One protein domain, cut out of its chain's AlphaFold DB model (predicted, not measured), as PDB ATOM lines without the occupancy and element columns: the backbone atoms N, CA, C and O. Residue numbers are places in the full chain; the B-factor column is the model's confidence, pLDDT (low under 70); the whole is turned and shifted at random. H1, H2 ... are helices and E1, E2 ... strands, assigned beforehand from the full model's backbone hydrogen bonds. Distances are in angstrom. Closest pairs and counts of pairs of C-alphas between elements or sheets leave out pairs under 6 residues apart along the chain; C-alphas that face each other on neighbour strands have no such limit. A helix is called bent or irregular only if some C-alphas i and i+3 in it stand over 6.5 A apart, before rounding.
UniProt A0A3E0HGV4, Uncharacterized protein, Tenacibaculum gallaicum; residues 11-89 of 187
ATOM      1  N   LYS A  11      90.835  79.589 286.363       89.25
ATOM      2  CA  LYS A  11      91.631  78.426 286.793       89.25
ATOM      3  C   LYS A  11      91.139  77.860 288.122       89.25
ATOM      4  O   LYS A  11      91.012  76.643 288.243       89.25
ATOM      5  N   LYS A  12      90.829  78.719 289.099       89.25
ATOM      6  CA  LYS A  12      90.284  78.287 290.397       89.25
ATOM      7  C   LYS A  12      88.957  77.547 290.232       89.25
ATOM      8  O   LYS A  12      88.797  76.483 290.822       89.25
ATOM      9  N   LEU A  13      88.053  78.054 289.391       87.75
ATOM     10  CA  LEU A  13      86.775  77.396 289.096       87.75
ATOM     11  C   LEU A  13      86.967  76.020 288.445       87.75
ATOM     12  O   LEU A  13      86.282  75.065 288.810       87.75
ATOM     13  N   ILE A  14      87.922  75.896 287.517       89.38
ATOM     14  CA  ILE A  14      88.248  74.615 286.873       89.38
ATOM     15  C   ILE A  14      88.765  73.604 287.902       89.38
ATOM     16  O   ILE A  14      88.302  72.462 287.919       89.38
ATOM     17  N   GLU A  15      89.701  74.003 288.763       92.19
ATOM     18  CA  GLU A  15      90.248  73.106 289.789       92.19
ATOM     19  C   GLU A  15      89.201  72.719 290.837       92.19
ATOM     20  O   GLU A  15      89.108  71.551 291.223       92.19
ATOM     21  N   GLN A  16      88.341  73.656 291.231       88.56
ATOM     22  CA  GLN A  16      87.229  73.373 292.131       88.56
ATOM     23  C   GLN A  16      86.241  72.377 291.510       88.56
ATOM     24  O   GLN A  16      85.866  71.406 292.166       88.56
ATOM     25  N   GLY A  17      85.900  72.542 290.228       87.12
ATOM     26  CA  GLY A  17      85.033  71.609 289.508       87.12
ATOM     27  C   GLY A  17      85.643  70.211 289.347       87.12
ATOM     28  O   GLY A  17      84.935  69.210 289.457       87.12
ATOM     29  N   LYS A  18      86.963  70.110 289.133       90.31
ATOM     30  CA  LYS A  18      87.666  68.814 289.104       90.31
ATOM     31  C   LYS A  18      87.585  68.105 290.452       90.31
ATOM     32  O   LYS A  18      87.279  66.913 290.489       90.31
ATOM     33  N   LYS A  19      87.829  68.841 291.538       89.06
ATOM     34  CA  LYS A  19      87.761  68.313 292.902       89.06
ATOM     35  C   LYS A  19      86.347  67.844 293.248       89.06
ATOM     36  O   LYS A  19      86.177  66.698 293.653       89.06
ATOM     37  N   GLU A  20      85.340  68.679 292.997       86.44
ATOM     38  CA  GLU A  20      83.928  68.341 293.217       86.44
ATOM     39  C   GLU A  20      83.521  67.089 292.430       86.44
ATOM     40  O   GLU A  20      82.900  66.179 292.977       86.44
ATOM     41  N   ARG A  21      83.935  66.981 291.162       87.81
ATOM     42  CA  ARG A  21      83.678  65.790 290.342       87.81
ATOM     43  C   ARG A  21      84.298  64.529 290.942       87.81
ATOM     44  O   ARG A  21      83.670  63.471 290.904       87.81
ATOM     45  N   GLN A  22      85.525  64.619 291.448       88.44
ATOM     46  CA  GLN A  22      86.215  63.480 292.046       88.44
ATOM     47  C   GLN A  22      85.528  63.034 293.342       88.44
ATOM     48  O   GLN A  22      85.298  61.840 293.524       88.44
ATOM     49  N   GLU A  23      85.164  63.979 294.207       87.62
ATOM     50  CA  GLU A  23      84.487  63.706 295.480       87.62
ATOM     51  C   GLU A  23      83.070  63.148 295.263       87.62
ATOM     52  O   GLU A  23      82.716  62.131 295.856       87.62
ATOM     53  N   LEU A  24      82.291  63.714 294.334       87.56
ATOM     54  CA  LEU A  24      80.997  63.150 293.927       87.56
ATOM     55  C   LEU A  24      81.138  61.741 293.346       87.56
ATOM     56  O   LEU A  24      80.307  60.874 293.617       87.56
ATOM     57  N   GLY A  25      82.199  61.493 292.574       86.00
ATOM     58  CA  GLY A  25      82.510  60.169 292.045       86.00
ATOM     59  C   GLY A  25      82.710  59.128 293.148       86.00
ATOM     60  O   GLY A  25      82.276  57.992 292.988       86.00
ATOM     61  N   GLN A  26      83.291  59.507 294.290       85.75
ATOM     62  CA  GLN A  26      83.454  58.603 295.437       85.75
ATOM     63  C   GLN A  26      82.123  58.241 296.109       85.75
ATOM     64  O   GLN A  26      82.030  57.181 296.719       85.75
ATOM     65  N   ILE A  27      81.102  59.094 295.986       84.50
ATOM     66  CA  ILE A  27      79.768  58.870 296.560       84.50
ATOM     67  C   ILE A  27      78.883  58.064 295.597       84.50
ATOM     68  O   ILE A  27      78.179  57.154 296.021       84.50
ATOM     69  N   ILE A  28      78.911  58.397 294.302       87.00
ATOM     70  CA  ILE A  28      77.973  57.867 293.297       87.00
ATOM     71  C   ILE A  28      78.467  56.553 292.679       87.00
ATOM     72  O   ILE A  28      77.693  55.604 292.543       87.00
ATOM     73  N   ASN A  29      79.748  56.480 292.297       87.06
ATOM     74  CA  ASN A  29      80.275  55.345 291.532       87.06
ATOM     75  C   ASN A  29      80.168  53.996 292.260       87.06
ATOM     76  O   ASN A  29      79.911  53.012 291.573       87.06
ATOM     77  N   PRO A  30      80.320  53.895 293.598       85.50
ATOM     78  CA  PRO A  30      80.113  52.625 294.291       85.50
ATOM     79  C   PRO A  30      78.725  52.022 294.056       85.50
ATOM     80  O   PRO A  30      78.599  50.807 294.017       85.50
ATOM     81  N   ILE A  31      77.694  52.844 293.857       83.75
ATOM     82  CA  ILE A  31      76.341  52.354 293.580       83.75
ATOM     83  C   ILE A  31      76.165  52.088 292.084       83.75
ATOM     84  O   ILE A  31      75.731  51.012 291.694       83.75
ATOM     85  N   VAL A  32      76.566  53.026 291.226       85.19
ATOM     86  CA  VAL A  32      76.390  52.868 289.770       85.19
ATOM     87  C   VAL A  32      77.184  51.682 289.214       85.19
ATOM     88  O   VAL A  32      76.737  51.042 288.271       85.19
ATOM     89  N   ASN A  33      78.341  51.364 289.797       85.31
ATOM     90  CA  ASN A  33      79.191  50.278 289.311       85.31
ATOM     91  C   ASN A  33      78.810  48.902 289.875       85.31
ATOM     92  O   ASN A  33      79.144  47.895 289.258       85.31
ATOM     93  N   ASN A  34      78.171  48.846 291.050       84.06
ATOM     94  CA  ASN A  34      77.859  47.582 291.728       84.06
ATOM     95  C   ASN A  34      76.435  47.079 291.451       84.06
ATOM     96  O   ASN A  34      76.131  45.932 291.769       84.06
ATOM     97  N   PHE A  35      75.573  47.914 290.869       80.38
ATOM     98  CA  PHE A  35      74.181  47.583 290.589       80.38
ATOM     99  C   PHE A  35      73.872  47.762 289.099       80.38
ATOM    100  O   PHE A  35      74.323  48.720 288.475       80.38
ATOM    101  N   ASP A  36      73.078  46.850 288.532       83.50
ATOM    102  CA  ASP A  36      72.572  46.964 287.159       83.50
ATOM    103  C   ASP A  36      71.386  47.936 287.130       83.50
ATOM    104  O   ASP A  36      70.227  47.549 287.270       83.50
ATOM    105  N   LEU A  37      71.705  49.230 287.069       82.69
ATOM    106  CA  LEU A  37      70.729  50.311 287.154       82.69
ATOM    107  C   LEU A  37      70.227  50.710 285.770       82.69
ATOM    108  O   LEU A  37      71.001  50.997 284.851       82.69
ATOM    109  N   ASN A  38      68.914  50.872 285.643       83.38
ATOM    110  CA  ASN A  38      68.344  51.513 284.470       83.38
ATOM    111  C   ASN A  38      68.634  53.033 284.470       83.38
ATOM    112  O   ASN A  38      69.145  53.619 285.432       83.38
ATOM    113  N   LYS A  39      68.306  53.715 283.364       81.75
ATOM    114  CA  LYS A  39      68.569  55.160 283.213       81.75
ATOM    115  C   LYS A  39      67.903  56.018 284.291       81.75
ATOM    116  O   LYS A  39      68.494  57.007 284.715       81.75
ATOM    117  N   GLN A  40      66.685  55.672 284.697       78.06
ATOM    118  CA  GLN A  40      65.948  56.416 285.713       78.06
ATOM    119  C   GLN A  40      66.594  56.230 287.088       78.06
ATOM    120  O   GLN A  40      66.894  57.213 287.758       78.06
ATOM    121  N   GLU A  41      66.929  54.995 287.449       77.94
ATOM    122  CA  GLU A  41      67.621  54.685 288.704       77.94
ATOM    123  C   GLU A  41      69.005  55.341 288.769       77.94
ATOM    124  O   GLU A  41      69.407  55.873 289.801       77.94
ATOM    125  N   THR A  42      69.722  55.389 287.644       83.94
ATOM    126  CA  THR A  42      71.009  56.093 287.552       83.94
ATOM    127  C   THR A  42      70.849  57.587 287.848       83.94
ATOM    128  O   THR A  42      71.676  58.178 288.549       83.94
ATOM    129  N   LEU A  43      69.781  58.219 287.342       83.81
ATOM    130  CA  LEU A  43      69.488  59.629 287.608       83.81
ATOM    131  C   LEU A  43      69.156  59.869 289.082       83.81
ATOM    132  O   LEU A  43      69.648  60.841 289.655       83.81
ATOM    133  N   GLU A  44      68.378  58.981 289.692       81.38
ATOM    134  CA  GLU A  44      68.038  59.011 291.117       81.38
ATOM    135  C   GLU A  44      69.292  58.970 292.000       81.38
ATOM    136  O   GLU A  44      69.509  59.861 292.827       81.38
ATOM    137  N   VAL A  45      70.194  58.014 291.746       84.44
ATOM    138  CA  VAL A  45      71.472  57.903 292.471       84.44
ATOM    139  C   VAL A  45      72.306  59.171 292.302       84.44
ATOM    140  O   VAL A  45      72.868  59.687 293.270       84.44
ATOM    141  N   CYS A  46      72.359  59.726 291.088       85.81
ATOM    142  CA  CYS A  46      73.078  60.970 290.823       85.81
ATOM    143  C   CYS A  46      72.498  62.160 291.601       85.81
ATOM    144  O   CYS A  46      73.251  63.003 292.096       85.81
ATOM    145  N   GLN A  47      71.172  62.266 291.685       84.75
ATOM    146  CA  GLN A  47      70.498  63.353 292.397       84.75
ATOM    147  C   GLN A  47      70.752  63.270 293.900       84.75
ATOM    148  O   GLN A  47      71.119  64.277 294.513       84.75
ATOM    149  N   ILE A  48      70.645  62.075 294.479       81.50
ATOM    150  CA  ILE A  48      70.919  61.862 295.900       81.50
ATOM    151  C   ILE A  48      72.396  62.064 296.206       81.50
ATOM    152  O   ILE A  48      72.711  62.774 297.154       81.50
ATOM    153  N   GLY A  49      73.308  61.546 295.381       85.12
ATOM    154  CA  GLY A  49      74.742  61.771 295.563       85.12
ATOM    155  C   GLY A  49      75.093  63.261 295.608       85.12
ATOM    156  O   GLY A  49      75.827  63.699 296.493       85.12
ATOM    157  N   LYS A  50      74.489  64.072 294.725       85.00
ATOM    158  CA  LYS A  50      74.632  65.539 294.749       85.00
ATOM    159  C   LYS A  50      74.060  66.175 296.012       85.00
ATOM    160  O   LYS A  50      74.660  67.105 296.545       85.00
ATOM    161  N   PHE A  51      72.892  65.726 296.460       83.00
ATOM    162  CA  PHE A  51      72.254  66.236 297.673       83.00
ATOM    163  C   PHE A  51      73.104  65.943 298.912       83.00
ATOM    164  O   PHE A  51      73.416  66.848 299.682       83.00
ATOM    165  N   VAL A  52      73.533  64.693 299.048       81.50
ATOM    166  CA  VAL A  52      74.358  64.196 300.145       81.50
ATOM    167  C   VAL A  52      75.682  64.957 300.224       81.50
ATOM    168  O   VAL A  52      76.012  65.497 301.280       81.50
ATOM    169  N   TYR A  53      76.380  65.097 299.094       83.81
ATOM    170  CA  TYR A  53      77.640  65.837 299.003       83.81
ATOM    171  C   TYR A  53      77.529  67.289 299.492       83.81
ATOM    172  O   TYR A  53      78.430  67.788 300.162       83.81
ATOM    173  N   LYS A  54      76.409  67.963 299.194       81.81
ATOM    174  CA  LYS A  54      76.167  69.348 299.629       81.81
ATOM    175  C   LYS A  54      75.900  69.487 301.127       81.81
ATOM    176  O   LYS A  54      76.074  70.581 301.655       81.81
ATOM    177  N   ILE A  55      75.434  68.429 301.786       79.19
ATOM    178  CA  ILE A  55      75.131  68.444 303.221       79.19
ATOM    179  C   ILE A  55      76.380  68.108 304.024       79.19
ATOM    180  O   ILE A  55      76.785  68.880 304.890       79.19
ATOM    181  N   ASP A  56      76.969  66.949 303.749       75.31
ATOM    182  CA  ASP A  56      78.186  66.478 304.395       75.31
ATOM    183  C   ASP A  56      78.834  65.435 303.484       75.31
ATOM    184  O   ASP A  56      78.296  64.348 303.264       75.31
ATOM    185  N   SER A  57      80.017  65.758 302.964       70.06
ATOM    186  CA  SER A  57      80.776  64.887 302.063       70.06
ATOM    187  C   SER A  57      81.248  63.582 302.713       70.06
ATOM    188  O   SER A  57      81.735  62.695 302.013       70.06
ATOM    189  N   LYS A  58      81.103  63.431 304.038       75.06
ATOM    190  CA  LYS A  58      81.382  62.179 304.755       75.06
ATOM    191  C   LYS A  58      80.254  61.161 304.659       75.06
ATOM    192  O   LYS A  58      80.493  59.995 304.967       75.06
ATOM    193  N   ILE A  59      79.049  61.578 304.280       77.44
ATOM    194  CA  ILE A  59      77.927  60.661 304.102       77.44
ATOM    195  C   ILE A  59      78.176  59.824 302.844       77.44
ATOM    196  O   ILE A  59      78.479  60.356 301.774       77.44
ATOM    197  N   ARG A  60      78.013  58.507 302.964       79.25
ATOM    198  CA  ARG A  60      78.185  57.558 301.855       79.25
ATOM    199  C   ARG A  60      76.879  56.851 301.559       79.25
ATOM    200  O   ARG A  60      76.171  56.496 302.490       79.25
ATOM    201  N   ILE A  61      76.574  56.619 300.287       78.94
ATOM    202  CA  ILE A  61      75.485  55.718 299.897       78.94
ATOM    203  C   ILE A  61      76.087  54.315 299.846       78.94
ATOM    204  O   ILE A  61      77.036  54.089 299.096       78.94
ATOM    205  N   VAL A  62      75.589  53.408 300.680       80.62
ATOM    206  CA  VAL A  62      76.168  52.067 300.854       80.62
ATOM    207  C   VAL A  62      75.325  50.969 300.220       80.62
ATOM    208  O   VAL A  62      75.869  49.918 299.896       80.62
ATOM    209  N   ASP A  63      74.028  51.206 300.014       75.50
ATOM    210  CA  ASP A  63      73.131  50.215 299.419       75.50
ATOM    211  C   ASP A  63      71.917  50.870 298.735       75.50
ATOM    212  O   ASP A  63      71.535  52.000 299.063       75.50
ATOM    213  N   LYS A  64      71.300  50.129 297.813       73.44
ATOM    214  CA  LYS A  64      70.006  50.410 297.174       73.44
ATOM    215  C   LYS A  64      69.180  49.116 297.238       73.44
ATOM    216  O   LYS A  64      69.155  48.362 296.260       73.44
ATOM    217  N   PRO A  65      68.557  48.802 298.387       72.12
ATOM    218  CA  PRO A  65      67.843  47.547 298.522       72.12
ATOM    219  C   PRO A  65      66.675  47.510 297.534       72.12
ATOM    220  O   PRO A  65      65.973  48.497 297.317       72.12
ATOM    221  N   GLN A  66      66.479  46.353 296.904       66.25
ATOM    222  CA  GLN A  66      65.296  46.129 296.080       66.25
ATOM    223  C   GLN A  66      64.045  46.102 296.976       66.25
ATOM    224  O   GLN A  66      64.162  45.755 298.155       66.25
ATOM    225  N   PRO A  67      62.857  46.467 296.455       60.44
ATOM    226  CA  PRO A  67      61.641  46.620 297.251       60.44
ATOM    227  C   PRO A  67      61.410  45.474 298.259       60.44
ATOM    228  O   PRO A  67      61.590  44.308 297.894       60.44
ATOM    229  N   PRO A  68      60.973  45.777 299.503       49.94
ATOM    230  CA  PRO A  68      60.190  46.954 299.877       49.94
ATOM    231  C   PRO A  68      60.892  47.826 300.941       49.94
ATOM    232  O   PRO A  68      60.772  47.556 302.135       49.94
ATOM    233  N   ASN A  69      61.538  48.911 300.501       63.38
ATOM    234  CA  ASN A  69      62.079  50.027 301.301       63.38
ATOM    235  C   ASN A  69      63.308  49.708 302.189       63.38
ATOM    236  O   ASN A  69      63.411  48.608 302.742       63.38
ATOM    237  N   PRO A  70      64.211  50.684 302.435       65.62
ATOM    238  CA  PRO A  70      64.238  52.073 301.933       65.62
ATOM    239  C   PRO A  70      64.736  52.213 300.480       65.62
ATOM    240  O   PRO A  70      65.367  51.295 299.983       65.62
ATOM    241  N   ASP A  71      64.528  53.355 299.807       72.44
ATOM    242  CA  ASP A  71      65.099  53.580 298.457       72.44
ATOM    243  C   ASP A  71      66.636  53.466 298.445       72.44
ATOM    244  O   ASP A  71      67.217  52.948 297.491       72.44
ATOM    245  N   PHE A  72      67.296  53.957 299.501       78.69
ATOM    246  CA  PHE A  72      68.745  53.885 299.694       78.69
ATOM    247  C   PHE A  72      69.107  53.674 301.160       78.69
ATOM    248  O   PHE A  72      68.371  54.059 302.071       78.69
ATOM    249  N   ILE A  73      70.301  53.140 301.399       79.50
ATOM    250  CA  ILE A  73      70.943  53.125 302.713       79.50
ATOM    251  C   ILE A  73      72.156  54.047 302.644       79.50
ATOM    252  O   ILE A  73      73.007  53.903 301.763       79.50
ATOM    253  N   ILE A  74      72.239  54.992 303.578       83.44
ATOM    254  CA  ILE A  74      73.390  55.880 303.742       83.44
ATOM    255  C   ILE A  74      74.107  55.612 305.068       83.44
ATOM    256  O   ILE A  74      73.479  55.262 306.064       83.44
ATOM    257  N   GLU A  75      75.418  55.815 305.091       80.88
ATOM    258  CA  GLU A  75      76.263  55.724 306.279       80.88
ATOM    259  C   GLU A  75      76.697  57.124 306.730       80.88
ATOM    260  O   GLU A  75      77.232  57.907 305.943       80.88
ATOM    261  N   LEU A  76      76.480  57.436 308.012       80.31
ATOM    262  CA  LEU A  76      76.941  58.663 308.659       80.31
ATOM    263  C   LEU A  76      77.378  58.367 310.097       80.31
ATOM    264  O   LEU A  76      76.554  57.977 310.920       80.31
ATOM    265  N   LYS A  77      78.652  58.629 310.424       79.25
ATOM    266  CA  LYS A  77      79.219  58.418 311.777       79.25
ATOM    267  C   LYS A  77      78.932  57.003 312.306       79.25
ATOM    268  O   LYS A  77      78.381  56.855 313.397       79.25
ATOM    269  N   ASP A  78      79.224  55.997 311.482       77.06
ATOM    270  CA  ASP A  78      79.023  54.568 311.772       77.06
ATOM    271  C   ASP A  78      77.556  54.157 312.012       77.06
ATOM    272  O   ASP A  78      77.270  53.084 312.542       77.06
ATOM    273  N   LYS A  79      76.596  55.006 311.619       76.12
ATOM    274  CA  LYS A  79      75.167  54.686 311.625       76.12
ATOM    275  C   LYS A  79      74.655  54.511 310.204       76.12
ATOM    276  O   LYS A  79      74.896  55.362 309.350       76.12
ATOM    277  N   LEU A  80      73.876  53.452 309.997       77.19
ATOM    278  CA  LEU A  80      73.118  53.224 308.772       77.19
ATOM    279  C   LEU A  80      71.748  53.903 308.875       77.19
ATOM    280  O   LEU A  80      71.022  53.709 309.852       77.19
ATOM    281  N   ILE A  81      71.398  54.703 307.873       77.69
ATOM    282  CA  ILE A  81      70.148  55.463 307.799       77.69
ATOM    283  C   ILE A  81      69.450  55.099 306.487       77.69
ATOM    284  O   ILE A  81      70.057  55.160 305.420       77.69
ATOM    285  N   GLY A  82      68.171  54.732 306.561       71.75
ATOM    286  CA  GLY A  82      67.333  54.541 305.379       71.75
ATOM    287  C   GLY A  82      66.882  55.886 304.812       71.75
ATOM    288  O   GLY A  82      66.327  56.716 305.538       71.75
ATOM    289  N   LEU A  83      67.117  56.104 303.525       73.31
ATOM    290  CA  LEU A  83      66.726  57.301 302.795       73.31
ATOM    291  C   LEU A  83      65.641  56.937 301.779       73.31
ATOM    292  O   LEU A  83      65.873  56.106 300.909       73.31
ATOM    293  N   GLU A  84      64.482  57.578 301.886       67.62
ATOM    294  CA  GLU A  84      63.439  57.573 300.857       67.62
ATOM    295  C   GLU A  84      63.558  58.863 300.046       67.62
ATOM    296  O   GLU A  84      63.780  59.936 300.621       67.62
ATOM    297  N   HIS A  85      63.332  58.812 298.734       61.06
ATOM    298  CA  HIS A  85      63.336  59.996 297.862       61.06
ATOM    299  C   HIS A  85      62.400  61.109 298.342       61.06
ATOM    300  O   HIS A  85      62.607  62.282 298.034       61.06
ATOM    301  N   THR A  86      61.360  60.751 299.096       57.66
ATOM    302  CA  THR A  86      60.346  61.683 299.596       57.66
ATOM    303  C   THR A  86      60.537  62.080 301.060       57.66
ATOM    304  O   THR A  86      59.919  63.050 301.504       57.66
ATOM    305  N   GLN A  87      61.382  61.380 301.829       53.53
ATOM    306  CA  GLN A  87      61.535  61.643 303.260       53.53
ATOM    307  C   GLN A  87      62.845  61.088 303.848       53.53
ATOM    308  O   GLN A  87      63.201  59.928 303.661       53.53
ATOM    309  N   ILE A  88      63.530  61.891 304.670       55.12
ATOM    310  CA  ILE A  88      64.606  61.397 305.545       55.12
ATOM    311  C   ILE A  88      63.950  60.762 306.774       55.12
ATOM    312  O   ILE A  88      63.288  61.457 307.551       55.12
ATOM    313  N   LEU A  89      64.120  59.452 306.955       52.38
ATOM    314  CA  LEU A  89      63.525  58.717 308.067       52.38
ATOM    315  C   LEU A  89      64.599  58.360 309.103       52.38
ATOM    316  O   LEU A  89      65.416  57.467 308.904       52.38
TER     317      LEU A  89
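AT A GLANCE: This is residues 11 to 89 of the 187 residues of an uncharacterized protein of Tenacibaculum gallaicum (UniProt A0A3E0HGV4). A long kinked helix, H1, crosses H2 with its later part, and a small three-stranded sheet sits beside the crossing; residues 11 to 19 of H1 stick out as an arm. The printed part has 79 residues, with H1, H2, E1, E2 and E3 in chain order, class mixed. The sheet, E1 - E2 - E3, is an antiparallel meander, each strand the neighbour of the one before. The whole is compact, radius of gyration of the C-alphas 13.1 A, but elongated, 46 by 29 by 21 A.

HOW THE PARTS SIT: H1, residues 11 to 34, kinks by 47 degrees near residue 28 and is only just irregular, C-alphas 27 and 30 being 6.7 A apart. With residues 23 to 32 alone it touches H2, residues 39 to 55, at a steep tilt of 54 degrees, opposite ways; their closest C-alphas, Ile 28 and Gly 49, are 5.6 A apart. Both only graze the sheet of E1, residues 60 to 63, E2, residues 72 to 76, and E3, residues 79 to 84. Hairpin E1 and E2 has N 62 and O 73 within hydrogen-bond range at 2.8 A; hairpin E2 and E3 has N 74 and O 81 at 2.9 A. Every O i to N i+4 pair is within range in H2, and 17 of 20 in H1.

IN THESE COORDINATES: H1, 34.1 A from first to last C-alpha, begins at C-alpha 11 (91.631, 78.426, 286.793). H2 measures 24.9 A, E1 9.2 A, E2 13.1 A and E3 16.2 A, ending at C-alpha 84 (63.439, 57.573, 300.857).

THE WHOLE: The farthest C-alphas, Lys 11 and Pro 68, are 46.4 A apart. The printed part has no cut and no long link. Residues 66 to 70 and 84 to 89 have pLDDT under 70.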